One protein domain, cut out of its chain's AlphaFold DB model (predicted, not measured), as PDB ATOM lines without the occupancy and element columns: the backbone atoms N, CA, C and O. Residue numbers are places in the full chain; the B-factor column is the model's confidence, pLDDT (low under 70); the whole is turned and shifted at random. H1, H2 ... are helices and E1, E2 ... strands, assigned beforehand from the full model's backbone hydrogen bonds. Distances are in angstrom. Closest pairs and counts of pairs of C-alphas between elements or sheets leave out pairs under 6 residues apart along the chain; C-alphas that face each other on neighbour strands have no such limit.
ATOM      1  N   VAL A   5      -6.629 -39.507   9.015       95.25
ATOM      2  CA  VAL A   5      -6.563 -38.563  10.130       95.25
ATOM      3  C   VAL A   5      -6.760 -39.316  11.433       95.25
ATOM      4  O   VAL A   5      -7.728 -40.063  11.586       95.25
ATOM      5  N   ILE A   6      -5.814 -39.142  12.354       94.69
ATOM      6  CA  ILE A   6      -5.838 -39.759  13.676       94.69
ATOM      7  C   ILE A   6      -6.867 -39.046  14.537       94.69
ATOM      8  O   ILE A   6      -6.795 -37.845  14.793       94.69
ATOM      9  N   ASP A   7      -7.793 -39.839  15.034       94.94
ATOM     10  CA  ASP A   7      -8.679 -39.470  16.112       94.94
ATOM     11  C   ASP A   7      -7.928 -39.478  17.455       94.94
ATOM     12  O   ASP A   7      -7.273 -40.470  17.789       94.94
ATOM     13  N   PRO A   8      -8.044 -38.431  18.288       94.50
ATOM     14  CA  PRO A   8      -7.358 -38.384  19.575       94.50
ATOM     15  C   PRO A   8      -7.767 -39.520  20.525       94.50
ATOM     16  O   PRO A   8      -6.977 -39.872  21.398       94.50
ATOM     17  N   TYR A   9      -8.947 -40.140  20.366       93.12
ATOM     18  CA  TYR A   9      -9.336 -41.299  21.184       93.12
ATOM     19  C   TYR A   9      -8.427 -42.523  20.974       93.12
ATOM     20  O   TYR A   9      -8.285 -43.338  21.886       93.12
ATOM     21  N   LEU A  10      -7.753 -42.628  19.823       91.81
ATOM     22  CA  LEU A  10      -6.807 -43.706  19.512       91.81
ATOM     23  C   LEU A  10      -5.687 -43.825  20.556       91.81
ATOM     24  O   LEU A  10      -5.236 -44.923  20.877       91.81
ATOM     25  N   VAL A  11      -5.266 -42.693  21.124       91.94
ATOM     26  CA  VAL A  11      -4.173 -42.612  22.100       91.94
ATOM     27  C   VAL A  11      -4.645 -42.513  23.552       91.94
ATOM     28  O   VAL A  11      -3.832 -42.326  24.462       91.94
ATOM     29  N   LEU A  12      -5.951 -42.649  23.798       91.94
ATOM     30  CA  LEU A  12      -6.513 -42.612  25.142       91.94
ATOM     31  C   LEU A  12      -6.514 -43.989  25.790       91.94
ATOM     32  O   LEU A  12      -6.965 -44.970  25.204       91.94
ATOM     33  N   LEU A  13      -6.096 -44.034  27.058       90.56
ATOM     34  CA  LEU A  13      -6.329 -45.214  27.881       90.56
ATOM     35  C   LEU A  13      -7.835 -45.501  27.956       90.56
ATOM     36  O   LEU A  13      -8.609 -44.566  28.204       90.56
ATOM     37  N   PRO A  14      -8.254 -46.774  27.849       87.12
ATOM     38  CA  PRO A  14      -9.644 -47.147  28.047       87.12
ATOM     39  C   PRO A  14     -10.153 -46.627  29.396       87.12
ATOM     40  O   PRO A  14      -9.561 -46.883  30.449       87.12
ATOM     41  N   ASN A  15     -11.254 -45.877  29.382       83.12
ATOM     42  CA  ASN A  15     -11.838 -45.318  30.595       83.12
ATOM     43  C   ASN A  15     -13.377 -45.327  30.520       83.12
ATOM     44  O   ASN A  15     -13.939 -44.563  29.736       83.12
ATOM     45  N   PRO A  16     -14.072 -46.143  31.335       84.19
ATOM     46  CA  PRO A  16     -13.518 -47.101  32.295       84.19
ATOM     47  C   PRO A  16     -12.871 -48.317  31.605       84.19
ATOM     48  O   PRO A  16     -13.425 -48.858  30.655       84.19
ATOM     49  N   CYS A  17     -11.732 -48.785  32.127       87.75
ATOM     50  CA  CYS A  17     -11.127 -50.061  31.729       87.75
ATOM     51  C   CYS A  17     -11.628 -51.193  32.642       87.75
ATOM     52  O   CYS A  17     -11.322 -51.243  33.847       87.75
ATOM     53  N   ASN A  18     -12.428 -52.085  32.063       88.62
ATOM     54  CA  ASN A  18     -13.168 -53.138  32.754       88.62
ATOM     55  C   ASN A  18     -12.602 -54.546  32.511       88.62
ATOM     56  O   ASN A  18     -12.911 -55.441  33.298       88.62
ATOM     57  N   SER A  19     -11.768 -54.743  31.489       89.12
ATOM     58  CA  SER A  19     -11.147 -56.034  31.159       89.12
ATOM     59  C   SER A  19      -9.714 -55.875  30.639       89.12
ATOM     60  O   SER A  19      -9.343 -54.794  30.183       89.12
ATOM     61  N   SER A  20      -8.938 -56.969  30.682       88.81
ATOM     62  CA  SER A  20      -7.626 -57.055  30.014       88.81
ATOM     63  C   SER A  20      -7.769 -56.848  28.510       88.81
ATOM     64  O   SER A  20      -7.048 -56.038  27.953       88.81
ATOM     65  N   ASP A  21      -8.786 -57.459  27.892       87.12
ATOM     66  CA  ASP A  21      -9.037 -57.349  26.449       87.12
ATOM     67  C   ASP A  21      -9.122 -55.889  25.967       87.12
ATOM     68  O   ASP A  21      -8.627 -55.554  24.901       87.12
ATOM     69  N   GLN A  22      -9.701 -54.979  26.762       87.81
ATOM     70  CA  GLN A  22      -9.741 -53.554  26.406       87.81
ATOM     71  C   GLN A  22      -8.352 -52.906  26.409       87.81
ATOM     72  O   GLN A  22      -8.093 -51.999  25.620       87.81
ATOM     73  N   LEU A  23      -7.482 -53.330  27.325       88.62
ATOM     74  CA  LEU A  23      -6.106 -52.857  27.406       88.62
ATOM     75  C   LEU A  23      -5.259 -53.452  26.277       88.62
ATOM     76  O   LEU A  23      -4.496 -52.719  25.655       88.62
ATOM     77  N   ASP A  24      -5.448 -54.737  25.981       86.50
ATOM     78  CA  ASP A  24      -4.786 -55.432  24.879       86.50
ATOM     79  C   ASP A  24      -5.174 -54.806  23.530       86.50
ATOM     80  O   ASP A  24      -4.289 -54.429  22.763       86.50
ATOM     81  N   ASN A  25      -6.469 -54.552  23.292       85.88
ATOM     82  CA  ASN A  25      -6.953 -53.865  22.087       85.88
ATOM     83  C   ASN A  25      -6.373 -52.448  21.952       85.88
ATOM     84  O   ASN A  25      -6.036 -52.016  20.851       85.88
ATOM     85  N   PHE A  26      -6.235 -51.714  23.062       89.31
ATOM     86  CA  PHE A  26      -5.590 -50.399  23.056       89.31
ATOM     87  C   PHE A  26      -4.112 -50.491  22.645       89.31
ATOM     88  O   PHE A  26      -3.657 -49.720  21.800       89.31
ATOM     89  N   VAL A  27      -3.359 -51.440  23.213       88.69
ATOM     90  CA  VAL A  27      -1.941 -51.641  22.874       88.69
ATOM     91  C   VAL A  27      -1.784 -52.093  21.421       88.69
ATOM     92  O   VAL A  27      -0.933 -51.562  20.707       88.69
ATOM     93  N   GLU A  28      -2.618 -53.025  20.963       85.88
ATOM     94  CA  GLU A  28      -2.634 -53.487  19.576       85.88
ATOM     95  C   GLU A  28      -2.958 -52.339  18.608       85.88
ATOM     96  O   GLU A  28      -2.261 -52.168  17.607       85.88
ATOM     97  N   GLY A  29      -3.935 -51.489  18.943       87.56
ATOM     98  CA  GLY A  29      -4.257 -50.277  18.189       87.56
ATOM     99  C   GLY A  29      -3.048 -49.351  18.041       87.56
ATOM    100  O   GLY A  29      -2.684 -48.978  16.923       87.56
ATOM    101  N   LEU A  30      -2.354 -49.040  19.140       89.69
ATOM    102  CA  LEU A  30      -1.141 -48.216  19.094       89.69
ATOM    103  C   LEU A  30      -0.045 -48.831  18.214       89.69
ATOM    104  O   LEU A  30       0.586 -48.118  17.434       89.69
ATOM    105  N   LEU A  31       0.198 -50.138  18.320       86.69
ATOM    106  CA  LEU A  31       1.221 -50.815  17.519       86.69
ATOM    107  C   LEU A  31       0.873 -50.792  16.026       86.69
ATOM    108  O   LEU A  31       1.706 -50.383  15.215       86.69
ATOM    109  N   ASN A  32      -0.370 -51.137  15.680       84.00
ATOM    110  CA  ASN A  32      -0.866 -51.128  14.303       84.00
ATOM    111  C   ASN A  32      -0.687 -49.751  13.648       84.00
ATOM    112  O   ASN A  32      -0.205 -49.642  12.517       84.00
ATOM    113  N   TRP A  33      -1.034 -48.684  14.369       87.19
ATOM    114  CA  TRP A  33      -0.923 -47.319  13.861       87.19
ATOM    115  C   TRP A  33       0.510 -46.787  13.868       87.19
ATOM    116  O   TRP A  33       0.901 -46.073  12.942       87.19
ATOM    117  N   SER A  34       1.335 -47.190  14.837       87.62
ATOM    118  CA  SER A  34       2.757 -46.846  14.855       87.62
ATOM    119  C   SER A  34       3.503 -47.377  13.633       87.62
ATOM    120  O   SER A  34       4.446 -46.726  13.187       87.62
ATOM    121  N   GLU A  35       3.133 -48.540  13.097       80.44
ATOM    122  CA  GLU A  35       3.721 -49.055  11.856       80.44
ATOM    123  C   GLU A  35       3.217 -48.298  10.622       80.44
ATOM    124  O   GLU A  35       3.989 -48.026   9.700       80.44
ATOM    125  N   ALA A  36       1.933 -47.926  10.613       81.62
ATOM    126  CA  ALA A  36       1.296 -47.227   9.500       81.62
ATOM    127  C   ALA A  36       1.910 -45.844   9.228       81.62
ATOM    128  O   ALA A  36       2.084 -45.477   8.070       81.62
ATOM    129  N   ILE A  37       2.311 -45.107  10.270       84.44
ATOM    130  CA  ILE A  37       2.873 -43.744  10.159       84.44
ATOM    131  C   ILE A  37       4.164 -43.688   9.327       84.44
ATOM    132  O   ILE A  37       4.509 -42.645   8.773       84.44
ATOM    133  N   TYR A  38       4.892 -44.800   9.205       75.38
ATOM    134  CA  TYR A  38       6.113 -44.854   8.394       75.38
ATOM    135  C   TYR A  38       5.858 -45.067   6.901       75.38
ATOM    136  O   TYR A  38       6.799 -44.959   6.107       75.38
ATOM    137  N   ARG A  39       4.619 -45.378   6.513       73.81
ATOM    138  CA  ARG A  39       4.244 -45.580   5.114       73.81
ATOM    139  C   ARG A  39       4.049 -44.218   4.462       73.81
ATOM    140  O   ARG A  39       3.362 -43.351   4.991       73.81
ATOM    141  N   LYS A  40       4.722 -44.000   3.335       67.81
ATOM    142  CA  LYS A  40       4.717 -42.709   2.623       67.81
ATOM    143  C   LYS A  40       3.564 -42.599   1.635       67.81
ATOM    144  O   LYS A  40       3.240 -41.505   1.192       67.81
ATOM    145  N   GLU A  41       3.011 -43.741   1.266       72.50
ATOM    146  CA  GLU A  41       2.054 -43.925   0.188       72.50
ATOM    147  C   GLU A  41       0.663 -43.448   0.599       72.50
ATOM    148  O   GLU A  41      -0.072 -42.895  -0.214       72.50
ATOM    149  N   LEU A  42       0.333 -43.611   1.883       80.69
ATOM    150  CA  LEU A  42      -0.898 -43.118   2.468       80.69
ATOM    151  C   LEU A  42      -0.575 -42.288   3.713       80.69
ATOM    152  O   LEU A  42      -0.321 -42.858   4.777       80.69
ATOM    153  N   PRO A  43      -0.546 -40.953   3.597       88.19
ATOM    154  CA  PRO A  43      -0.123 -40.112   4.697       88.19
ATOM    155  C   PRO A  43      -1.132 -40.158   5.833       88.19
ATOM    156  O   PRO A  43      -2.348 -40.055   5.639       88.19
ATOM    157  N   VAL A  44      -0.573 -40.288   7.026       92.50
ATOM    158  CA  VAL A  44      -1.285 -40.229   8.291       92.50
ATOM    159  C   VAL A  44      -1.027 -38.854   8.891       92.50
ATOM    160  O   VAL A  44       0.124 -38.434   8.989       92.50
ATOM    161  N   PHE A  45      -2.085 -38.161   9.289       95.00
ATOM    162  CA  PHE A  45      -2.015 -36.849   9.917       95.00
ATOM    163  C   PHE A  45      -2.628 -36.879  11.308       95.00
ATOM    164  O   PHE A  45      -3.579 -37.611  11.576       95.00
ATOM    165  N   ILE A  46      -2.115 -36.026  12.184       95.44
ATOM    166  CA  ILE A  46      -2.754 -35.674  13.449       95.44
ATOM    167  C   ILE A  46      -2.714 -34.157  13.591       95.44
ATOM    168  O   ILE A  46      -1.731 -33.528  13.210       95.44
ATOM    169  N   SER A  47      -3.783 -33.573  14.114       95.88
ATOM    170  CA  SER A  47      -3.839 -32.131  14.344       95.88
ATOM    171  C   SER A  47      -3.003 -31.723  15.559       95.88
ATOM    172  O   SER A  47      -3.030 -32.391  16.600       95.88
ATOM    173  N   ASP A  48      -2.303 -30.596  15.450       94.75
ATOM    174  CA  ASP A  48      -1.593 -29.979  16.572       94.75
ATOM    175  C   ASP A  48      -2.548 -29.587  17.706       94.75
ATOM    176  O   ASP A  48      -2.232 -29.778  18.889       94.75
ATOM    177  N   THR A  49      -3.745 -29.091  17.381       94.94
ATOM    178  CA  THR A  49      -4.736 -28.744  18.406       94.94
ATOM    179  C   THR A  49      -5.238 -29.983  19.132       94.94
ATOM    180  O   THR A  49      -5.425 -29.925  20.350       94.94
ATOM    181  N   CYS A  50      -5.349 -31.133  18.455       96.00
ATOM    182  CA  CYS A  50      -5.678 -32.403  19.110       96.00
ATOM    183  C   CYS A  50      -4.600 -32.818  20.112       96.00
ATOM    184  O   CYS A  50      -4.922 -33.151  21.254       96.00
ATOM    185  N   VAL A  51      -3.321 -32.753  19.728       95.50
ATOM    186  CA  VAL A  51      -2.207 -33.072  20.637       95.50
ATOM    187  C   VAL A  51      -2.220 -32.146  21.856       95.50
ATOM    188  O   VAL A  51      -2.107 -32.610  22.991       95.50
ATOM    189  N   ASN A  52      -2.431 -30.846  21.649       95.56
ATOM    190  CA  ASN A  52      -2.538 -29.874  22.736       95.56
ATOM    191  C   ASN A  52      -3.759 -30.126  23.637       95.56
ATOM    192  O   ASN A  52      -3.635 -30.070  24.864       95.56
ATOM    193  N   GLY A  53      -4.914 -30.456  23.053       96.50
ATOM    194  CA  GLY A  53      -6.138 -30.807  23.776       96.50
ATOM    195  C   GLY A  53      -5.939 -32.010  24.697       96.50
ATOM    196  O   GLY A  53      -6.328 -31.958  25.866       96.50
ATOM    197  N   LEU A  54      -5.222 -33.037  24.225       95.94
ATOM    198  CA  LEU A  54      -4.871 -34.216  25.022       95.94
ATOM    199  C   LEU A  54      -4.049 -33.856  26.273       95.94
ATOM    200  O   LEU A  54      -4.291 -34.413  27.349       95.94
ATOM    201  N   TYR A  55      -3.103 -32.915  26.169       95.56
ATOM    202  CA  TYR A  55      -2.347 -32.421  27.328       95.56
ATOM    203  C   TYR A  55      -3.207 -31.562  28.267       95.56
ATOM    204  O   TYR A  55      -3.115 -31.699  29.489       95.56
ATOM    205  N   GLN A  56      -4.055 -30.684  27.722       96.56
ATOM    206  CA  GLN A  56      -4.917 -29.792  28.510       96.56
ATOM    207  C   GLN A  56      -5.960 -30.563  29.327       96.56
ATOM    208  O   GLN A  56      -6.169 -30.265  30.505       96.56
ATOM    209  N   ASP A  57      -6.541 -31.607  28.736       95.56
ATOM    210  CA  ASP A  57      -7.486 -32.506  29.402       95.56
ATOM    211  C   ASP A  57      -6.798 -33.552  30.298       95.56
ATOM    212  O   ASP A  57      -7.471 -34.342  30.962       95.56
ATOM    213  N   LYS A  58      -5.456 -33.547  30.366       93.19
ATOM    214  CA  LYS A  58      -4.633 -34.500  31.134       93.19
ATOM    215  C   LYS A  58      -4.873 -35.951  30.728       93.19
ATOM    216  O   LYS A  58      -4.799 -36.873  31.544       93.19
ATOM    217  N   TRP A  59      -5.166 -36.167  29.454       91.75
ATOM    218  CA  TRP A  59      -5.197 -37.500  28.878       91.75
ATOM    219  C   TRP A  59      -3.796 -38.068  28.726       91.75
ATOM    220  O   TRP A  59      -3.597 -39.244  29.025       91.75
ATOM    221  N   ILE A  60      -2.838 -37.213  28.369       91.31
ATOM    222  CA  ILE A  60      -1.411 -37.522  28.332       91.31
ATOM    223  C   ILE A  60      -0.607 -36.463  29.115       91.31
ATOM    224  O   ILE A  60      -1.027 -35.305  29.178       91.31
ATOM    225  N   PRO A  61       0.549 -36.832  29.698       90.19
ATOM    226  CA  PRO A  61       1.028 -38.207  29.867       90.19
ATOM    227  C   PRO A  61       0.107 -39.027  30.793       90.19
ATOM    228  O   PRO A  61      -0.803 -38.509  31.439       90.19
ATOM    229  N   PHE A  62       0.301 -40.346  30.840       89.38
ATOM    230  CA  PHE A  62      -0.596 -41.219  31.602       89.38
ATOM    231  C   PHE A  62      -0.468 -41.088  33.129       89.38
ATOM    232  O   PHE A  62      -1.363 -41.549  33.835       89.38
ATOM    233  N   ASP A  63       0.578 -40.433  33.648       85.62
ATOM    234  CA  ASP A  63       0.785 -40.143  35.078       85.62
ATOM    235  C   ASP A  63       0.634 -41.373  36.004       85.62
ATOM    236  O   ASP A  63       0.040 -41.300  37.080       85.62
ATOM    237  N   GLY A  64       1.136 -42.541  35.579       86.50
ATOM    238  CA  GLY A  64       1.056 -43.803  36.334       86.50
ATOM    239  C   GLY A  64      -0.312 -44.501  36.293       86.50
ATOM    240  O   GLY A  64      -0.502 -45.566  36.895       86.50
ATOM    241  N   ARG A  65      -1.292 -43.943  35.560       90.75
ATOM    242  CA  ARG A  65      -2.577 -44.616  35.308       90.75
ATOM    243  C   ARG A  65      -2.383 -45.902  34.513       90.75
ATOM    244  O   ARG A  65      -3.038 -46.891  34.827       90.75
ATOM    245  N   LEU A  66      -1.463 -45.915  33.545       91.06
ATOM    246  CA  LEU A  66      -1.161 -47.112  32.761       91.06
ATOM    247  C   LEU A  66      -0.551 -48.214  33.638       91.06
ATOM    248  O   LEU A  66      -1.070 -49.325  33.624       91.06
ATOM    249  N   THR A  67       0.442 -47.909  34.487       90.88
ATOM    250  CA  THR A  67       0.969 -48.886  35.467       90.88
ATOM    251  C   THR A  67      -0.143 -49.463  36.333       90.88
ATOM    252  O   THR A  67      -0.178 -50.656  36.621       90.88
ATOM    253  N   THR A  68      -1.062 -48.601  36.776       91.62
ATOM    254  CA  THR A  68      -2.179 -49.008  37.631       91.62
ATOM    255  C   THR A  68      -3.108 -49.979  36.904       91.62
ATOM    256  O   THR A  68      -3.547 -50.957  37.507       91.62
ATOM    257  N   LEU A  69      -3.394 -49.738  35.622       92.00
ATOM    258  CA  LEU A  69      -4.211 -50.630  34.798       92.00
ATOM    259  C   LEU A  69      -3.500 -51.954  34.499       92.00
ATOM    260  O   LEU A  69      -4.108 -53.001  34.702       92.00
ATOM    261  N   LEU A  70      -2.222 -51.917  34.111       91.25
ATOM    262  CA  LEU A  70      -1.416 -53.118  33.859       91.25
ATOM    263  C   LEU A  70      -1.378 -54.027  35.098       91.25
ATOM    264  O   LEU A  70      -1.710 -55.206  35.016       91.25
ATOM    265  N   ASN A  71      -1.110 -53.452  36.276       90.88
ATOM    266  CA  ASN A  71      -1.109 -54.186  37.547       90.88
ATOM    267  C   ASN A  71      -2.499 -54.709  37.941       90.88
ATOM    268  O   ASN A  71      -2.611 -55.752  38.579       90.88
ATOM    269  N   LYS A  72      -3.572 -53.975  37.614       92.38
ATOM    270  CA  LYS A  72      -4.952 -54.390  37.919       92.38
ATOM    271  C   LYS A  72      -5.339 -55.661  37.157       92.38
ATOM    272  O   LYS A  72      -6.123 -56.445  37.691       92.38
ATOM    273  N   PHE A  73      -4.832 -55.834  35.938       91.88
ATOM    274  CA  PHE A  73      -5.182 -56.947  35.054       91.88
ATOM    275  C   PHE A  73      -4.081 -58.005  34.901       91.88
ATOM    276  O   PHE A  73      -4.290 -58.951  34.153       91.88
ATOM    277  N   ASP A  74      -2.974 -57.898  35.649       87.56
ATOM    278  CA  ASP A  74      -1.850 -58.853  35.613       87.56
ATOM    279  C   ASP A  74      -1.216 -58.973  34.209       87.56
ATOM    280  O   ASP A  74      -0.846 -60.051  33.747       87.56
ATOM    281  N   ALA A  75      -1.136 -57.842  33.496       82.88
ATOM    282  CA  ALA A  75      -0.630 -57.763  32.127       82.88
ATOM    283  C   ALA A  75       0.912 -57.693  32.096       82.88
ATOM    284  O   ALA A  75       1.500 -56.658  31.782       82.88
ATOM    285  N   ASP A  76       1.574 -58.802  32.433       75.94
ATOM    286  CA  ASP A  76       3.046 -58.922  32.497       75.94
ATOM    287  C   ASP A  76       3.754 -58.792  31.131       75.94
ATOM    288  O   ASP A  76       4.969 -58.608  31.042       75.94
ATOM    289  N   ASN A  77       2.998 -58.927  30.045       74.62
ATOM    290  CA  ASN A  77       3.443 -58.884  28.654       74.62
ATOM    291  C   ASN A  77       3.534 -57.464  28.072       74.62
ATOM    292  O   ASN A  77       3.966 -57.315  26.929       74.62
ATOM    293  N   ALA A  78       3.153 -56.437  28.833       80.06
ATOM    294  CA  ALA A  78       3.178 -55.049  28.398       80.06
ATOM    295  C   ALA A  78       3.850 -54.158  29.451       80.06
ATOM    296  O   ALA A  78       3.508 -54.196  30.631       80.06
ATOM    297  N   ASP A  79       4.795 -53.324  29.018       85.75
ATOM    298  CA  ASP A  79       5.480 -52.380  29.893       85.75
ATOM    299  C   ASP A  79       5.137 -50.925  29.533       85.75
ATOM    300  O   ASP A  79       5.018 -50.533  28.370       85.75
ATOM    301  N   GLU A  80       4.949 -50.108  30.570       88.44
ATOM    302  CA  GLU A  80       4.551 -48.706  30.424       88.44
ATOM    303  C   GLU A  80       5.594 -47.873  29.664       88.44
ATOM    304  O   GLU A  80       5.227 -46.916  28.982       88.44
ATOM    305  N   GLU A  81       6.884 -48.203  29.764       89.06
ATOM    306  CA  GLU A  81       7.949 -47.454  29.094       89.06
ATOM    307  C   GLU A  81       7.874 -47.638  27.573       89.06
ATOM    308  O   GLU A  81       7.853 -46.649  26.835       89.06
ATOM    309  N   THR A  82       7.730 -48.879  27.107       89.31
ATOM    310  CA  THR A  82       7.541 -49.225  25.696       89.31
ATOM    311  C   THR A  82       6.248 -48.633  25.152       89.31
ATOM    312  O   THR A  82       6.276 -48.014  24.089       89.31
ATOM    313  N   ILE A  83       5.127 -48.733  25.874       91.12
ATOM    314  CA  ILE A  83       3.859 -48.134  25.421       91.12
ATOM    315  C   ILE A  83       3.992 -46.611  25.295       91.12
ATOM    316  O   ILE A  83       3.576 -46.037  24.289       91.12
ATOM    317  N   ASN A  84       4.620 -45.939  26.266       90.81
ATOM    318  CA  ASN A  84       4.869 -44.500  26.175       90.81
ATOM    319  C   ASN A  84       5.817 -44.143  25.021       90.81
ATOM    320  O   ASN A  84       5.661 -43.081  24.418       90.81
ATOM    321  N   LEU A  85       6.792 -44.996  24.698       90.44
ATOM    322  CA  LEU A  85       7.663 -44.802  23.540       90.44
ATOM    323  C   LEU A  85       6.879 -44.907  22.225       90.44
ATOM    324  O   LEU A  85       7.057 -44.061  21.351       90.44
ATOM    325  N   VAL A  86       5.999 -45.904  22.093       91.06
ATOM    326  CA  VAL A  86       5.114 -46.065  20.925       91.06
ATOM    327  C   VAL A  86       4.178 -44.863  20.799       91.06
ATOM    328  O   VAL A  86       4.118 -44.249  19.737       91.06
ATOM    329  N   LEU A  87       3.534 -44.455  21.894       92.19
ATOM    330  CA  LEU A  87       2.688 -43.264  21.943       92.19
ATOM    331  C   LEU A  87       3.439 -42.011  21.479       92.19
ATOM    332  O   LEU A  87       2.946 -41.277  20.628       92.19
ATOM    333  N   ARG A  88       4.641 -41.764  22.011       89.56
ATOM    334  CA  ARG A  88       5.464 -40.620  21.589       89.56
ATOM    335  C   ARG A  88       5.848 -40.712  20.125       89.56
ATOM    336  O   ARG A  88       5.800 -39.706  19.438       89.56
ATOM    337  N   ASN A  89       6.181 -41.898  19.620       88.69
ATOM    338  CA  ASN A  89       6.446 -42.060  18.195       88.69
ATOM    339  C   ASN A  89       5.223 -41.681  17.354       88.69
ATOM    340  O   ASN A  89       5.397 -40.990  16.355       88.69
ATOM    341  N   ILE A  90       4.011 -42.060  17.771       91.19
ATOM    342  CA  ILE A  90       2.780 -41.636  17.097       91.19
ATOM    343  C   ILE A  90       2.641 -40.113  17.151       91.19
ATOM    344  O   ILE A  90       2.520 -39.467  16.116       91.19
ATOM    345  N   LEU A  91       2.709 -39.516  18.339       92.25
ATOM    346  CA  LEU A  91       2.466 -38.084  18.511       92.25
ATOM    347  C   LEU A  91       3.557 -37.200  17.894       92.25
ATOM    348  O   LEU A  91       3.232 -36.146  17.362       92.25
ATOM    349  N   ASP A  92       4.825 -37.598  17.940       89.88
ATOM    350  CA  ASP A  92       5.953 -36.757  17.522       89.88
ATOM    351  C   ASP A  92       6.326 -36.957  16.047       89.88
ATOM    352  O   ASP A  92       6.870 -36.046  15.426       89.88
ATOM    353  N   ARG A  93       6.087 -38.151  15.480       90.50
ATOM    354  CA  ARG A  93       6.478 -38.458  14.091       90.50
ATOM    355  C   ARG A  93       5.345 -38.327  13.089       90.50
ATOM    356  O   ARG A  93       5.645 -38.211  11.905       90.50
ATOM    357  N   THR A  94       4.086 -38.363  13.528       93.00
ATOM    358  CA  THR A  94       2.955 -38.149  12.619       93.00
ATOM    359  C   THR A  94       2.961 -36.697  12.139       93.00
ATOM    360  O   THR A  94       2.888 -35.795  12.982       93.00
ATOM    361  N   PRO A  95       3.040 -36.450  10.816       93.44
ATOM    362  CA  PRO A  95       2.930 -35.110  10.251       93.44
ATOM    363  C   PRO A  95       1.677 -34.370  10.729       93.44
ATOM    364  O   PRO A  95       0.629 -34.982  10.965       93.44
ATOM    365  N   ARG A  96       1.777 -33.046  10.854       95.31
ATOM    366  CA  ARG A  96       0.644 -32.204  11.235       95.31
ATOM    367  C   ARG A  96      -0.246 -31.898  10.046       95.31
ATOM    368  O   ARG A  96       0.241 -31.685   8.934       95.31
ATOM    369  N   LEU A  97      -1.554 -31.914  10.285       96.12
ATOM    370  CA  LEU A  97      -2.537 -31.593   9.253       96.12
ATOM    371  C   LEU A  97      -2.440 -30.113   8.862       96.12
ATOM    372  O   LEU A  97      -2.487 -29.777   7.683       96.12
ATOM    373  N   GLU A  98      -2.249 -29.253   9.855       96.62
ATOM    374  CA  GLU A  98      -2.079 -27.807   9.739       96.62
ATOM    375  C   GLU A  98      -0.888 -27.459   8.842       96.62
ATOM    376  O   GLU A  98      -1.048 -26.717   7.874       96.62
ATOM    377  N   ASP A  99       0.271 -28.083   9.086       95.50
ATOM    378  CA  ASP A  99       1.475 -27.912   8.265       95.50
ATOM    379  C   ASP A  99       1.236 -28.324   6.806       95.50
ATOM    380  O   ASP A  99       1.702 -27.657   5.882       95.50
ATOM    381  N   HIS A 100       0.508 -29.425   6.581       94.19
ATOM    382  CA  HIS A 100       0.197 -29.904   5.235       94.19
ATOM    383  C   HIS A 100      -0.752 -28.966   4.479       94.19
ATOM    384  O   HIS A 100      -0.587 -28.757   3.277       94.19
ATOM    385  N   LEU A 101      -1.747 -28.422   5.178       95.81
ATOM    386  CA  LEU A 101      -2.709 -27.473   4.621       95.81
ATOM    387  C   LEU A 101      -2.177 -26.036   4.598       95.81
ATOM    388  O   LEU A 101      -2.817 -25.166   4.017       95.81
ATOM    389  N   GLU A 102      -1.018 -25.796   5.217       96.81
ATOM    390  CA  GLU A 102      -0.423 -24.479   5.435       96.81
ATOM    391  C   GLU A 102      -1.390 -23.511   6.144       96.81
ATOM    392  O   GLU A 102      -1.359 -22.299   5.918       96.81
ATOM    393  N   ILE A 103      -2.245 -24.042   7.020       96.44
ATOM    394  CA  ILE A 103      -3.219 -23.285   7.815       96.44
ATOM    395  C   ILE A 103      -2.643 -23.077   9.212       96.44
ATOM    396  O   ILE A 103      -2.215 -24.028   9.854       96.44
ATOM    397  N   GLN A 104      -2.648 -21.834   9.680       95.38
ATOM    398  CA  GLN A 104      -2.214 -21.474  11.025       95.38
ATOM    399  C   GLN A 104      -3.359 -21.559  12.040       95.38
ATOM    400  O   GLN A 104      -3.140 -22.017  13.158       95.38
ATOM    401  N   ASP A 105      -4.554 -21.091  11.671       95.12
ATOM    402  CA  ASP A 105      -5.725 -21.089  12.553       95.12
ATOM    403  C   ASP A 105      -7.026 -21.033  11.736       95.12
ATOM    404  O   ASP A 105      -7.049 -20.574  10.586       95.12
ATOM    405  N   ILE A 106      -8.133 -21.475  12.336       95.56
ATOM    406  CA  ILE A 106      -9.474 -21.356  11.764       95.56
ATOM    407  C   ILE A 106     -10.470 -20.823  12.790       95.56
ATOM    408  O   ILE A 106     -10.498 -21.203  13.956       95.56
ATOM    409  N   CYS A 107     -11.381 -19.973  12.326       95.69
ATOM    410  CA  CYS A 107     -12.517 -19.525  13.120       95.69
ATOM    411  C   CYS A 107     -13.792 -20.162  12.573       95.69
ATOM    412  O   CYS A 107     -14.087 -20.019  11.389       95.69
ATOM    413  N   PHE A 108     -14.577 -20.831  13.418       95.62
ATOM    414  CA  PHE A 108     -15.850 -21.446  13.038       95.62
ATOM    415  C   PHE A 108     -16.975 -21.093  14.018       95.62
ATOM    416  O   PHE A 108     -16.736 -20.778  15.184       95.62
ATOM    417  N   GLU A 109     -18.224 -21.135  13.548       96.06
ATOM    418  CA  GLU A 109     -19.404 -20.868  14.376       96.06
ATOM    419  C   GLU A 109     -19.784 -22.123  15.176       96.06
ATOM    420  O   GLU A 109     -20.370 -23.066  14.638       96.06
ATOM    421  N   GLU A 110     -19.504 -22.114  16.482       92.38
ATOM    422  CA  GLU A 110     -19.740 -23.248  17.392       92.38
ATOM    423  C   GLU A 110     -21.188 -23.770  17.344       92.38
ATOM    424  O   GLU A 110     -21.419 -24.971  17.455       92.38
ATOM    425  N   LYS A 111     -22.186 -22.905  17.106       93.69
ATOM    426  CA  LYS A 111     -23.602 -23.319  17.024       93.69
ATOM    427  C   LYS A 111     -23.956 -24.114  15.771       93.69
ATOM    428  O   LYS A 111     -25.038 -24.696  15.716       93.69
ATOM    429  N   THR A 112     -23.106 -24.075  14.751       93.38
ATOM    430  CA  THR A 112     -23.323 -24.798  13.491       93.38
ATOM    431  C   THR A 112     -22.675 -26.173  13.486       93.38
ATOM    432  O   THR A 112     -22.995 -26.972  12.608       93.38
ATOM    433  N   VAL A 113     -21.808 -26.454  14.465       94.94
ATOM    434  CA  VAL A 113     -21.092 -27.721  14.580       94.94
ATOM    435  C   VAL A 113     -22.083 -28.856  14.792       94.94
ATOM    436  O   VAL A 113     -22.834 -28.887  15.769       94.94
ATOM    437  N   ASN A 114     -22.058 -29.815  13.876       96.56
ATOM    438  CA  ASN A 114     -22.779 -31.069  14.005       96.56
ATOM    439  C   ASN A 114     -21.898 -32.214  13.507       96.56
ATOM    440  O   ASN A 114     -21.637 -32.313  12.307       96.56
ATOM    441  N   ILE A 115     -21.457 -33.062  14.436       96.06
ATOM    442  CA  ILE A 115     -20.658 -34.259  14.170       96.06
ATOM    443  C   ILE A 115     -21.510 -35.478  14.504       96.06
ATOM    444  O   ILE A 115     -22.093 -35.559  15.584       96.06
ATOM    445  N   SER A 116     -21.591 -36.409  13.556       94.75
ATOM    446  CA  SER A 116     -22.386 -37.626  13.660       94.75
ATOM    447  C   SER A 116     -21.528 -38.851  13.337       94.75
ATOM    448  O   SER A 116     -20.904 -38.862  12.274       94.75
ATOM    449  N   PRO A 117     -21.556 -39.904  14.171       94.38
ATOM    450  CA  PRO A 117     -22.199 -39.972  15.489       94.38
ATOM    451  C   PRO A 117     -21.604 -39.007  16.531       94.38
ATOM    452  O   PRO A 117     -20.411 -38.707  16.519       94.38
ATOM    453  N   ASP A 118     -22.434 -38.549  17.472       92.94
ATOM    454  CA  ASP A 118     -22.042 -37.635  18.558       92.94
ATOM    455  C   ASP A 118     -21.102 -38.290  19.586       92.94
ATOM    456  O   ASP A 118     -20.352 -37.606  20.288       92.94
ATOM    457  N   LEU A 119     -21.082 -39.628  19.624       92.38
ATOM    458  CA  LEU A 119     -20.143 -40.438  20.402       92.38
ATOM    459  C   LEU A 119     -18.688 -39.972  20.248       92.38
ATOM    460  O   LEU A 119     -17.955 -39.951  21.240       92.38
ATOM    461  N   PHE A 120     -18.275 -39.583  19.037       93.94
ATOM    462  CA  PHE A 120     -16.900 -39.165  18.760       93.94
ATOM    463  C   PHE A 120     -16.464 -37.964  19.600       93.94
ATOM    464  O   PHE A 120     -15.314 -37.914  20.031       93.94
ATOM    465  N   LEU A 121     -17.393 -37.053  19.898       94.31
ATOM    466  CA  LEU A 121     -17.165 -35.914  20.782       94.31
ATOM    467  C   LEU A 121     -17.402 -36.271  22.252       94.31
ATOM    468  O   LEU A 121     -16.625 -35.872  23.118       94.31
ATOM    469  N   ASN A 122     -18.460 -37.035  22.544       92.62
ATOM    470  CA  ASN A 122     -18.896 -37.338  23.912       92.62
ATOM    471  C   ASN A 122     -17.885 -38.177  24.711       92.62
ATOM    472  O   ASN A 122     -17.898 -38.154  25.942       92.62
ATOM    473  N   ARG A 123     -17.017 -38.931  24.027       91.94
ATOM    474  CA  ARG A 123     -15.964 -39.745  24.657       91.94
ATOM    475  C   ARG A 123     -14.697 -38.961  25.022       91.94
ATOM    476  O   ARG A 123     -13.789 -39.538  25.616       91.94
ATOM    477  N   LEU A 124     -14.610 -37.687  24.643       94.06
ATOM    478  CA  LEU A 124     -13.427 -36.845  24.813       94.06
ATOM    479  C   LEU A 124     -13.633 -35.799  25.918       94.06
ATOM    480  O   LEU A 124     -14.755 -35.500  26.326       94.06
ATOM    481  N   GLY A 125     -12.526 -35.238  26.409       94.62
ATOM    482  CA  GLY A 125     -12.572 -34.054  27.273       94.62
ATOM    483  C   GLY A 125     -12.934 -32.795  26.477       94.62
ATOM    484  O   GLY A 125     -12.935 -32.811  25.248       94.62
ATOM    485  N   GLU A 126     -13.259 -31.703  27.171       95.69
ATOM    486  CA  GLU A 126     -13.741 -30.460  26.551       95.69
ATOM    487  C   GLU A 126     -12.757 -29.904  25.509       95.69
ATOM    488  O   GLU A 126     -13.158 -29.606  24.382       95.69
ATOM    489  N   ASN A 127     -11.464 -29.825  25.846       97.31
ATOM    490  CA  ASN A 127     -10.460 -29.256  24.945       97.31
ATOM    491  C   ASN A 127     -10.174 -30.193  23.765       97.31
ATOM    492  O   ASN A 127     -10.077 -29.745  22.625       97.31
ATOM    493  N   THR A 128     -10.098 -31.500  24.018       96.88
ATOM    494  CA  THR A 128      -9.851 -32.515  22.984       96.88
ATOM    495  C   THR A 128     -11.038 -32.640  22.022       96.88
ATOM    496  O   THR A 128     -10.846 -32.807  20.823       96.88
ATOM    497  N   SER A 129     -12.270 -32.513  22.519       96.38
ATOM    498  CA  SER A 129     -13.496 -32.519  21.709       96.38
ATOM    499  C   SER A 129     -13.578 -31.299  20.784       96.38
ATOM    500  O   SER A 129     -13.877 -31.424  19.590       96.38
ATOM    501  N   LYS A 130     -13.219 -30.113  21.299       95.88
ATOM    502  CA  LYS A 130     -13.099 -28.896  20.485       95.88
ATOM    503  C   LYS A 130     -12.019 -29.043  19.409       95.88
ATOM    504  O   LYS A 130     -12.276 -28.733  18.250       95.88
ATOM    505  N   ALA A 131     -10.862 -29.583  19.774       96.38
ATOM    506  CA  ALA A 131      -9.773 -29.829  18.837       96.38
ATOM    507  C   ALA A 131     -10.124 -30.862  17.750       96.38
ATOM    508  O   ALA A 131      -9.779 -30.677  16.585       96.38
ATOM    509  N   LEU A 132     -10.864 -31.924  18.088       97.00
ATOM    510  CA  LEU A 132     -11.361 -32.876  17.089       97.00
ATOM    511  C   LEU A 132     -12.328 -32.195  16.110       97.00
ATOM    512  O   LEU A 132     -12.270 -32.440  14.908       97.00
ATOM    513  N   THR A 133     -13.189 -31.303  16.604       96.50
ATOM    514  CA  THR A 133     -14.079 -30.514  15.739       96.50
ATOM    515  C   THR A 133     -13.288 -29.672  14.741       96.50
ATOM    516  O   THR A 133     -13.604 -29.661  13.551       96.50
ATOM    517  N   GLU A 134     -12.242 -29.002  15.219       96.56
ATOM    518  CA  GLU A 134     -11.333 -28.216  14.388       96.56
ATOM    519  C   GLU A 134     -10.608 -29.089  13.358       96.56
ATOM    520  O   GLU A 134     -10.577 -28.757  12.179       96.56
ATOM    521  N   THR A 135     -10.123 -30.259  13.778       96.69
ATOM    522  CA  THR A 135      -9.468 -31.240  12.903       96.69
ATOM    523  C   THR A 135     -10.378 -31.656  11.756       96.69
ATOM    524  O   THR A 135      -9.968 -31.633  10.600       96.69
ATOM    525  N   LEU A 136     -11.633 -32.003  12.054       96.44
ATOM    526  CA  LEU A 136     -12.601 -32.339  11.016       96.44
ATOM    527  C   LEU A 136     -12.830 -31.126  10.105       96.44
ATOM    528  O   LEU A 136     -12.728 -31.249   8.887       96.44
ATOM    529  N   ALA A 137     -13.040 -29.926  10.653       96.44
ATOM    530  CA  ALA A 137     -13.182 -28.720   9.837       96.44
ATOM    531  C   ALA A 137     -11.981 -28.494   8.891       96.44
ATOM    532  O   ALA A 137     -12.204 -28.229   7.709       96.44
ATOM    533  N   LEU A 138     -10.743 -28.682   9.359       96.69
ATOM    534  CA  LEU A 138      -9.523 -28.608   8.543       96.69
ATOM    535  C   LEU A 138      -9.540 -29.605   7.381       96.69
ATOM    536  O   LEU A 138      -9.237 -29.225   6.250       96.69
ATOM    537  N   VAL A 139      -9.956 -30.853   7.615       96.06
ATOM    538  CA  VAL A 139     -10.096 -31.844   6.535       96.06
ATOM    539  C   VAL A 139     -11.114 -31.377   5.496       96.06
ATOM    540  O   VAL A 139     -10.833 -31.409   4.300       96.06
ATOM    541  N   GLY A 140     -12.261 -30.861   5.943       95.31
ATOM    542  CA  GLY A 140     -13.282 -30.304   5.055       95.31
ATOM    543  C   GLY A 140     -12.795 -29.100   4.239       95.31
ATOM    544  O   GLY A 140     -13.162 -28.969   3.071       95.31
ATOM    545  N   ILE A 141     -11.961 -28.233   4.828       95.56
ATOM    546  CA  ILE A 141     -11.299 -27.118   4.128       95.56
ATOM    547  C   ILE A 141     -10.344 -27.664   3.064       95.56
ATOM    548  O   ILE A 141     -10.411 -27.245   1.906       95.56
ATOM    549  N   GLY A 142      -9.486 -28.614   3.445       95.06
ATOM    550  CA  GLY A 142      -8.528 -29.258   2.550       95.06
ATOM    551  C   GLY A 142      -9.197 -29.934   1.355       95.06
ATOM    552  O   GLY A 142      -8.707 -29.833   0.234       95.06
ATOM    553  N   GLU A 143     -10.340 -30.584   1.578       93.62
ATOM    554  CA  GLU A 143     -11.109 -31.255   0.529       93.62
ATOM    555  C   GLU A 143     -11.810 -30.254  -0.398       93.62
ATOM    556  O   GLU A 143     -11.676 -30.329  -1.618       93.62
ATOM    557  N   LYS A 144     -12.592 -29.325   0.166       89.75
ATOM    558  CA  LYS A 144     -13.566 -28.540  -0.611       89.75
ATOM    559  C   LYS A 144     -13.091 -27.172  -1.057       89.75
ATOM    560  O   LYS A 144     -13.691 -26.611  -1.970       89.75
ATOM    561  N   TYR A 145     -12.112 -26.605  -0.362       89.88
ATOM    562  CA  TYR A 145     -11.693 -25.224  -0.580       89.88
ATOM    563  C   TYR A 145     -10.258 -25.139  -1.098       89.88
ATOM    564  O   TYR A 145      -9.995 -24.393  -2.035       89.88
ATOM    565  N   LEU A 146      -9.342 -25.930  -0.530       92.12
ATOM    566  CA  LEU A 146      -7.943 -25.968  -0.971       92.12
ATOM    567  C   LEU A 146      -7.669 -27.032  -2.043       92.12
ATOM    568  O   LEU A 146      -6.622 -26.983  -2.684       92.12
ATOM    569  N   GLU A 147      -8.588 -27.988  -2.226       90.75
ATOM    570  CA  GLU A 147      -8.471 -29.119  -3.163       90.75
ATOM    571  C   GLU A 147      -7.168 -29.937  -2.990       90.75
ATOM    572  O   GLU A 147      -6.680 -30.592  -3.914       90.75
ATOM    573  N   SER A 148      -6.590 -29.918  -1.786       90.75
ATOM    574  CA  SER A 148      -5.361 -30.635  -1.428       90.75
ATOM    575  C   SER A 148      -5.648 -32.055  -0.920       90.75
ATOM    576  O   SER A 148      -4.862 -32.987  -1.140       90.75
ATOM    577  N   ILE A 149      -6.828 -32.266  -0.337       91.81
ATOM    578  CA  ILE A 149      -7.304 -33.555   0.176       91.81
ATOM    579  C   ILE A 149      -8.352 -34.147  -0.781       91.81
ATOM    580  O   ILE A 149      -9.139 -33.428  -1.385       91.81
ATOM    581  N   GLN A 150      -8.332 -35.469  -0.985       87.12
ATOM    582  CA  GLN A 150      -9.368 -36.159  -1.771       87.12
ATOM    583  C   GLN A 150     -10.589 -36.493  -0.896       87.12
ATOM    584  O   GLN A 150     -10.411 -36.752   0.289       87.12
ATOM    585  N   PRO A 151     -11.806 -36.588  -1.459       84.69
ATOM    586  CA  PRO A 151     -13.017 -36.895  -0.681       84.69
ATOM    587  C   PRO A 151     -12.991 -38.245   0.056       84.69
ATOM    588  O   PRO A 151     -13.685 -38.442   1.047       84.69
ATOM    589  N   GLU A 152     -12.202 -39.204  -0.425       85.88
ATOM    590  CA  GLU A 152     -12.134 -40.558   0.127       85.88
ATOM    591  C   GLU A 152     -11.029 -40.659   1.184       85.88
ATOM    592  O   GLU A 152      -9.987 -41.266   0.946       85.88
ATOM    593  N   CYS A 153     -11.247 -40.032   2.341       92.06
ATOM    594  CA  CYS A 153     -10.320 -40.071   3.474       92.06
ATOM    595  C   CYS A 153     -10.831 -40.927   4.637       92.06
ATOM    596  O   CYS A 153     -12.008 -41.300   4.716       92.06
ATOM    597  N   TYR A 154      -9.912 -41.243   5.547       94.00
ATOM    598  CA  TYR A 154     -10.137 -42.176   6.643       94.00
ATOM    599  C   TYR A 154      -9.962 -41.511   8.005       94.00
ATOM    600  O   TYR A 154      -9.111 -40.640   8.183       94.00
ATOM    601  N   PHE A 155     -10.752 -41.964   8.971       94.81
ATOM    602  CA  PHE A 155     -10.704 -41.557  10.367       94.81
ATOM    603  C   PHE A 155     -10.237 -42.742  11.212       94.81
ATOM    604  O   PHE A 155     -10.946 -43.745  11.341       94.81
ATOM    605  N   ALA A 156      -9.012 -42.653  11.720       93.62
ATOM    606  CA  ALA A 156      -8.338 -43.718  12.451       93.62
ATOM    607  C   ALA A 156      -8.649 -43.628  13.942       93.62
ATOM    608  O   ALA A 156      -8.088 -42.770  14.613       93.62
ATOM    609  N   THR A 157      -9.504 -44.517  14.448       91.88
ATOM    610  CA  THR A 157      -9.974 -44.575  15.848       91.88
ATOM    611  C   THR A 157      -9.759 -45.978  16.420       91.88
ATOM    612  O   THR A 157      -9.577 -46.934  15.674       91.88
ATOM    613  N   ASN A 158      -9.824 -46.133  17.744       86.62
ATOM    614  CA  ASN A 158      -9.977 -47.454  18.365       86.62
ATOM    615  C   ASN A 158     -11.414 -47.982  18.203       86.62
ATOM    616  O   ASN A 158     -12.355 -47.191  18.064       86.62
ATOM    617  N   GLU A 159     -11.562 -49.310  18.264       81.94
ATOM    618  CA  GLU A 159     -12.850 -50.016  18.247       81.94
ATOM    619  C   GLU A 159     -13.770 -49.519  19.377       81.94
ATOM    620  O   GLU A 159     -13.333 -49.287  20.511       81.94
ATOM    621  N   CYS A 160     -15.058 -49.337  19.072       76.81
ATOM    622  CA  CYS A 160     -16.062 -48.877  20.027       76.81
ATOM    623  C   CYS A 160     -17.403 -49.581  19.787       76.81
ATOM    624  O   CYS A 160     -17.739 -49.894  18.656       76.81
ATOM    625  N   LEU A 161     -18.189 -49.803  20.845       72.75
ATOM    626  CA  LEU A 161     -19.390 -50.657  20.811       72.75
ATOM    627  C   LEU A 161     -20.505 -50.191  19.856       72.75
ATOM    628  O   LEU A 161     -21.361 -51.000  19.512       72.75
ATOM    629  N   ASP A 162     -20.508 -48.917  19.463       82.38
ATOM    630  CA  ASP A 162     -21.582 -48.293  18.678       82.38
ATOM    631  C   ASP A 162     -21.107 -47.779  17.306       82.38
ATOM    632  O   ASP A 162     -21.828 -47.029  16.647       82.38
ATOM    633  N   VAL A 163     -19.884 -48.127  16.900       86.00
ATOM    634  CA  VAL A 163     -19.310 -47.743  15.607       86.00
ATOM    635  C   VAL A 163     -18.643 -48.967  15.015       86.00
ATOM    636  O   VAL A 163     -17.752 -49.542  15.636       86.00
ATOM    637  N   ASP A 164     -19.056 -49.331  13.811       86.44
ATOM    638  CA  ASP A 164     -18.458 -50.415  13.052       86.44
ATOM    639  C   ASP A 164     -17.381 -49.884  12.095       86.44
ATOM    640  O   ASP A 164     -17.299 -48.704  11.742       86.44
ATOM    641  N   GLU A 165     -16.517 -50.786  11.650       82.31
ATOM    642  CA  GLU A 165     -15.550 -50.479  10.608       82.31
ATOM    643  C   GLU A 165     -16.265 -50.076   9.306       82.31
ATOM    644  O   GLU A 165     -17.250 -50.697   8.908       82.31
ATOM    645  N   ASN A 166     -15.728 -49.085   8.590       85.81
ATOM    646  CA  ASN A 166     -16.316 -48.488   7.385       85.81
ATOM    647  C   ASN A 166     -17.578 -47.641   7.611       85.81
ATOM    648  O   ASN A 166     -18.104 -47.085   6.637       85.81
ATOM    649  N   ASP A 167     -18.017 -47.462   8.861       91.94
ATOM    650  CA  ASP A 167     -18.977 -46.412   9.195       91.94
ATOM    651  C   ASP A 167     -18.442 -45.033   8.798       91.94
ATOM    652  O   ASP A 167     -17.252 -44.829   8.529       91.94
ATOM    653  N   LYS A 168     -19.344 -44.056   8.733       93.75
ATOM    654  CA  LYS A 168     -19.003 -42.681   8.372       93.75
ATOM    655  C   LYS A 168     -19.029 -41.792   9.602       93.75
ATOM    656  O   LYS A 168     -20.008 -41.787  10.346       93.75
ATOM    657  N   VAL A 169     -17.973 -40.999   9.768       95.00
ATOM    658  CA  VAL A 169     -18.034 -39.784  10.580       95.00
ATOM    659  C   VAL A 169     -18.369 -38.626   9.658       95.00
ATOM    660  O   VAL A 169     -17.571 -38.252   8.804       95.00
ATOM    661  N   SER A 170     -19.565 -38.075   9.813       95.50
ATOM    662  CA  SER A 170     -20.008 -36.909   9.054       95.50
ATOM    663  C   SER A 170     -19.861 -35.677   9.933       95.50
ATOM    664  O   SER A 170     -20.278 -35.686  11.094       95.50
ATOM    665  N   SER A 171     -19.321 -34.593   9.386       95.62
ATOM    666  CA  SER A 171     -19.266 -33.320  10.097       95.62
ATOM    667  C   SER A 171     -19.821 -32.181   9.253       95.62
ATOM    668  O   SER A 171     -19.617 -32.113   8.041       95.62
ATOM    669  N   ASN A 172     -20.559 -31.293   9.912       96.69
ATOM    670  CA  ASN A 172     -21.072 -30.057   9.345       96.69
ATOM    671  C   ASN A 172     -20.569 -28.899  10.196       96.69
ATOM    672  O   ASN A 172     -20.828 -28.871  11.399       96.69
ATOM    673  N   VAL A 173     -19.848 -27.968   9.577       96.19
ATOM    674  CA  VAL A 173     -19.249 -26.815  10.260       96.19
ATOM    675  C   VAL A 173     -19.319 -25.600   9.340       96.19
ATOM    676  O   VAL A 173     -19.023 -25.695   8.147       96.19
ATOM    677  N   GLU A 174     -19.723 -24.453   9.882       97.00
ATOM    678  CA  GLU A 174     -19.614 -23.164   9.200       97.00
ATOM    679  C   GLU A 174     -18.319 -22.470   9.635       97.00
ATOM    680  O   GLU A 174     -18.178 -22.056  10.787       97.00
ATOM    681  N   VAL A 175     -17.364 -22.364   8.711       96.75
ATOM    682  CA  VAL A 175     -16.089 -21.680   8.942       96.75
ATOM    683  C   VAL A 175     -16.255 -20.219   8.543       96.75
ATOM    684  O   VAL A 175     -16.750 -19.901   7.462       96.75
ATOM    685  N   LEU A 176     -15.873 -19.330   9.451       96.62
ATOM    686  CA  LEU A 176     -16.000 -17.880   9.351       96.62
ATOM    687  C   LEU A 176     -14.737 -17.227   8.791       96.62
ATOM    688  O   LEU A 176     -14.838 -16.185   8.149       96.62
ATOM    689  N   LEU A 177     -13.567 -17.808   9.065       95.38
ATOM    690  CA  LEU A 177     -12.272 -17.298   8.620       95.38
ATOM    691  C   LEU A 177     -11.216 -18.411   8.655       95.38
ATOM    692  O   LEU A 177     -11.282 -19.297   9.507       95.38
ATOM    693  N   ILE A 178     -10.239 -18.333   7.752       95.81
ATOM    694  CA  ILE A 178      -9.044 -19.182   7.717       95.81
ATOM    695  C   ILE A 178      -7.826 -18.261   7.734       95.81
ATOM    696  O   ILE A 178      -7.727 -17.361   6.900       95.81
ATOM    697  N   GLU A 179      -6.901 -18.492   8.658       95.12
ATOM    698  CA  GLU A 179      -5.594 -17.841   8.682       95.12
ATOM    699  C   GLU A 179      -4.564 -18.788   8.060       95.12
ATOM    700  O   GLU A 179      -4.284 -19.861   8.592       95.12
ATOM    701  N   LEU A 180      -4.019 -18.409   6.904       95.50
ATOM    702  CA  LEU A 180      -2.942 -19.154   6.255       95.50
ATOM    703  C   LEU A 180      -1.585 -18.802   6.873       95.50
ATOM    704  O   LEU A 180      -1.365 -17.686   7.340       95.50
ATOM    705  N   SER A 181      -0.646 -19.736   6.782       94.81
ATOM    706  CA  SER A 181       0.751 -19.532   7.165       94.81
ATOM    707  C   SER A 181       1.427 -18.449   6.308       94.81
ATOM    708  O   SER A 181       1.115 -18.296   5.127       94.81
ATOM    709  N   GLU A 182       2.424 -17.743   6.862       89.94
ATOM    710  CA  GLU A 182       3.083 -16.571   6.236       89.94
ATOM    711  C   GLU A 182       3.614 -16.791   4.804       89.94
ATOM    712  O   GLU A 182       3.739 -15.835   4.039       89.94
ATOM    713  N   ASN A 183       3.941 -18.031   4.434       90.50
ATOM    714  CA  ASN A 183       4.467 -18.389   3.113       90.50
ATOM    715  C   ASN A 183       3.561 -19.375   2.374       90.50
ATOM    716  O   ASN A 183       4.056 -20.160   1.562       90.50
ATOM    717  N   SER A 184       2.262 -19.366   2.680       91.81
ATOM    718  CA  SER A 184       1.348 -20.309   2.062       91.81
ATOM    719  C   SER A 184       1.258 -20.102   0.549       91.81
ATOM    720  O   SER A 184       1.228 -18.974   0.049       91.81
ATOM    721  N   GLN A 185       1.221 -21.208  -0.188       92.00
ATOM    722  CA  GLN A 185       0.941 -21.227  -1.621       92.00
ATOM    723  C   GLN A 185      -0.556 -21.098  -1.926       92.00
ATOM    724  O   GLN A 185      -0.928 -20.833  -3.073       92.00
ATOM    725  N   PHE A 186      -1.412 -21.301  -0.923       92.06
ATOM    726  CA  PHE A 186      -2.851 -21.167  -1.059       92.06
ATOM    727  C   PHE A 186      -3.279 -19.700  -1.010       92.06
ATOM    728  O   PHE A 186      -2.589 -18.823  -0.490       92.06
ATOM    729  N   PHE A 187      -4.452 -19.431  -1.574       88.38
ATOM    730  CA  PHE A 187      -5.071 -18.117  -1.530       88.38
ATOM    731  C   PHE A 187      -6.501 -18.256  -1.028       88.38
ATOM    732  O   PHE A 187      -7.275 -19.050  -1.557       88.38
ATOM    733  N   VAL A 188      -6.836 -17.456  -0.023       88.00
ATOM    734  CA  VAL A 188      -8.156 -17.404   0.599       88.00
ATOM    735  C   VAL A 188      -8.735 -16.014   0.340       88.00
ATOM    736  O   VAL A 188      -8.057 -15.007   0.546       88.00
ATOM    737  N   ASN A 189      -9.977 -15.949  -0.137       87.75
ATOM    738  CA  ASN A 189     -10.676 -14.688  -0.372       87.75
ATOM    739  C   ASN A 189     -11.735 -14.465   0.711       87.75
ATOM    740  O   ASN A 189     -12.679 -15.241   0.817       87.75
ATOM    741  N   ASP A 190     -11.637 -13.358   1.450       86.44
ATOM    742  CA  ASP A 190     -12.591 -12.996   2.510       86.44
ATOM    743  C   ASP A 190     -14.055 -12.975   2.030       86.44
ATOM    744  O   ASP A 190     -14.976 -13.191   2.815       86.44
ATOM    745  N   ALA A 191     -14.290 -12.727   0.735       90.19
ATOM    746  CA  ALA A 191     -15.630 -12.719   0.149       90.19
ATOM    747  C   ALA A 191     -16.300 -14.105   0.084       90.19
ATOM    748  O   ALA A 191     -17.511 -14.169  -0.132       90.19
ATOM    749  N   ASP A 192     -15.537 -15.185   0.254       89.75
ATOM    750  CA  ASP A 192     -16.053 -16.555   0.208       89.75
ATOM    751  C   ASP A 192     -16.680 -16.983   1.546       89.75
ATOM    752  O   ASP A 192     -17.389 -17.988   1.599       89.75
ATOM    753  N   PHE A 193     -16.465 -16.216   2.620       92.94
ATOM    754  CA  PHE A 193     -16.933 -16.559   3.960       92.94
ATOM    755  C   PHE A 193     -18.320 -15.981   4.287       92.94
ATOM    756  O   PHE A 193     -18.668 -14.876   3.861       92.94
ATOM    757  N   PRO A 194     -19.117 -16.692   5.105       94.69
ATOM    758  CA  PRO A 194     -18.800 -17.981   5.723       94.69
ATOM    759  C   PRO A 194     -18.913 -19.161   4.742       94.69
ATOM    760  O   PRO A 194     -19.844 -19.220   3.934       94.69
ATOM    761  N   ILE A 195     -18.006 -20.136   4.855       94.31
ATOM    762  CA  ILE A 195     -18.056 -21.374   4.068       94.31
ATOM    763  C   ILE A 195     -18.754 -22.476   4.865       94.31
ATOM    764  O   ILE A 195     -18.475 -22.698   6.043       94.31
ATOM    765  N   LYS A 196     -19.668 -23.195   4.208       95.06
ATOM    766  CA  LYS A 196     -20.363 -24.343   4.800       95.06
ATOM    767  C   LYS A 196     -19.684 -25.628   4.376       95.06
ATOM    768  O   LYS A 196     -19.752 -26.017   3.210       95.06
ATOM    769  N   LEU A 197     -19.077 -26.298   5.339       94.31
ATOM    770  CA  LEU A 197     -18.424 -27.577   5.140       94.31
ATOM    771  C   LEU A 197     -19.377 -28.694   5.543       94.31
ATOM    772  O   LEU A 197     -20.046 -28.617   6.569       94.31
ATOM    773  N   ASN A 198     -19.436 -29.721   4.705       93.06
ATOM    774  CA  ASN A 198     -20.095 -30.988   4.994       93.06
ATOM    775  C   ASN A 198     -19.227 -32.078   4.381       93.06
ATOM    776  O   ASN A 198     -19.187 -32.175   3.157       93.06
ATOM    777  N   HIS A 199     -18.503 -32.831   5.189       92.06
ATOM    778  CA  HIS A 199     -17.651 -33.904   4.689       92.06
ATOM    779  C   HIS A 199     -17.819 -35.151   5.544       92.06
ATOM    780  O   HIS A 199     -18.318 -35.089   6.672       92.06
ATOM    781  N   GLU A 200     -17.393 -36.275   4.980       95.00
ATOM    782  CA  GLU A 200     -17.486 -37.579   5.611       95.00
ATOM    783  C   GLU A 200     -16.141 -38.284   5.528       95.00
ATOM    784  O   GLU A 200     -15.523 -38.324   4.467       95.00
ATOM    785  N   LEU A 201     -15.713 -38.880   6.635       95.06
ATOM    786  CA  LEU A 201     -14.545 -39.753   6.661       95.06
ATOM    787  C   LEU A 201     -14.984 -41.178   6.961       95.06
ATOM    788  O   LEU A 201     -15.959 -41.414   7.675       95.06
ATOM    789  N   THR A 202     -14.252 -42.135   6.405       94.19
ATOM    790  CA  THR A 202     -14.495 -43.561   6.633       94.19
ATOM    791  C   THR A 202     -13.769 -44.012   7.888       94.19
ATOM    792  O   THR A 202     -12.552 -43.870   7.980       94.19
ATOM    793  N   VAL A 203     -14.493 -44.568   8.849       93.75
ATOM    794  CA  VAL A 203     -13.916 -45.117  10.075       93.75
ATOM    795  C   VAL A 203     -13.045 -46.325   9.747       93.75
ATOM    796  O   VAL A 203     -13.456 -47.223   9.011       93.75
ATOM    797  N   CYS A 204     -11.848 -46.359  10.326       91.69
ATOM    798  CA  CYS A 204     -10.946 -47.502  10.270       91.69
ATOM    799  C   CYS A 204     -10.315 -47.748  11.646       91.69
ATOM    800  O   CYS A 204      -9.966 -46.802  12.356       91.69
ATOM    801  N   PHE A 205     -10.164 -49.023  12.013       88.25
ATOM    802  CA  PHE A 205      -9.568 -49.429  13.292       88.25
ATOM    803  C   PHE A 205      -8.096 -49.827  13.157       88.25
ATOM    804  O   PHE A 205      -7.335 -49.778  14.121       88.25
ATOM    805  N   GLY A 206      -7.660 -50.129  11.938       84.94
ATOM    806  CA  GLY A 206      -6.271 -50.369  11.602       84.94
ATOM    807  C   GLY A 206      -5.988 -50.148  10.123       84.94
ATOM    808  O   GLY A 206      -6.879 -50.043   9.280       84.94
ATOM    809  N   TYR A 207      -4.701 -50.124   9.792       83.75
ATOM    810  CA  TYR A 207      -4.234 -49.875   8.430       83.75
ATOM    811  C   TYR A 207      -4.745 -50.907   7.413       83.75
ATOM    812  O   TYR A 207      -5.059 -50.573   6.273       83.75
ATOM    813  N   ASN A 208      -4.897 -52.165   7.837       82.56
ATOM    814  CA  ASN A 208      -5.432 -53.231   6.990       82.56
ATOM    815  C   ASN A 208      -6.838 -52.912   6.466       82.56
ATOM    816  O   ASN A 208      -7.132 -53.225   5.317       82.56
ATOM    817  N   ASN A 209      -7.674 -52.246   7.263       79.94
ATOM    818  CA  ASN A 209      -9.026 -51.845   6.867       79.94
ATOM    819  C   ASN A 209      -8.984 -50.859   5.699       79.94
ATOM    820  O   ASN A 209      -9.694 -51.008   4.708       79.94
ATOM    821  N   VAL A 210      -8.045 -49.917   5.774       84.94
ATOM    822  CA  VAL A 210      -7.804 -48.948   4.708       84.94
ATOM    823  C   VAL A 210      -7.310 -49.635   3.432       84.94
ATOM    824  O   VAL A 210      -7.731 -49.306   2.325       84.94
TER     825      VAL A 210
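What this domain is: This is residues 5 to 210 of the 358 residues of an uncharacterized protein of Chloroflexi bacterium GWB2_49_20 (UniProt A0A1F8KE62). In one half of this elongated domain, a strongly twisted sheet of five strands curls round the long helix H8, with H3 side by side with H8. The other half is helical: H2 and H5 pack at a slant, H4 lies at the far end, and the short H1 sits between the halves. The 206 printed residues hold, in order, H1 to H6, E1, E2, H7, H8, E3, E4, E5 and H9, a mixed class. The sheet is branched and mixed, antiparallel but for E3 with E5. The whole is compact, with a radius of gyration of the C-alphas of 17.3 A, and spans 60 by 32 by 31 A.

Where its parts are: H1 is residues 8 to 11, starting at C-alpha 8 (-7.358, -38.384, 19.575). H2, residues 20 to 36, is 24.4 A long. H3 is residues 48 to 56, H4 65 to 73, and H5, residues 80 to 93, is 19.4 A long. H6 is residues 97 to 101, E1 103 to 108, E2 114 to 116 and H7 119 to 122. H8, residues 126 to 144, runs 27.2 A from (-13.741, -30.460, 26.551). E3 is residues 154 to 156. E4, residues 168 to 180, spans 28.6 A and bends by 90 degrees at residue 176. E5, residues 195 to 204, spans 27.8 A. H9, residues 207 to 210, ends at C-alpha 210 (-7.804, -48.948, 4.708).

How they stand to each other: E4 has E1 and E2 on one side and E5 on the other. N 107 and O 177 are 2.9 A apart for E1 and E4, N 114 and O 172 2.9 A for E2 and E4. E4 and E5 form a hairpin, with N 171 and O 199 at 2.9 A. E3 is parallel to E5, with N 155 and O 202 at 2.8 A. Residues 5 to 6 pair parallel with 155 to 156 of E3. H8 is on the sheet; the C-alphas of Gly 140 and His 199 are its closest to E5, 5.7 A. H3 touches residues 127 to 135 of H8, closest C-alphas Gly 53 and Thr 128 at 4.2 A, at a shallow tilt of 5 degrees, opposite ways. H6 touches H8, closest C-alphas Leu 101 and Gly 142 at 6.4 A. H7 only just touches H8, with 3 pairs of C-alphas within 8 A, the closest Leu 121 and Ser 129 at 5.1 A. H1 touches H2, closest C-alphas Val 11 and Leu 30 at 7.0 A. H2 touches H5 with residues 27 to 34, closest C-alphas Ser 34 and Ile 90 at 5.7 A, at a tilt of 37 degrees, only just steep, the same way. H4 and H9 each only just touch H2, with 3 pairs within 8 A. Every O i to N i+4 pair is within hydrogen-bond range in H2, H3, H4, H5, H6 and H8; H1, H7 and H9 are too short for one.

The domain as a whole: The two C-alphas farthest apart, Asp 74 and Ala 191, are 59.8 A apart. The printed part has no cut. The links H2 to H3, E3 to E4 and E4 to E5 are long. Mean pLDDT of the printed part is 90.9; residue 40 is under 70.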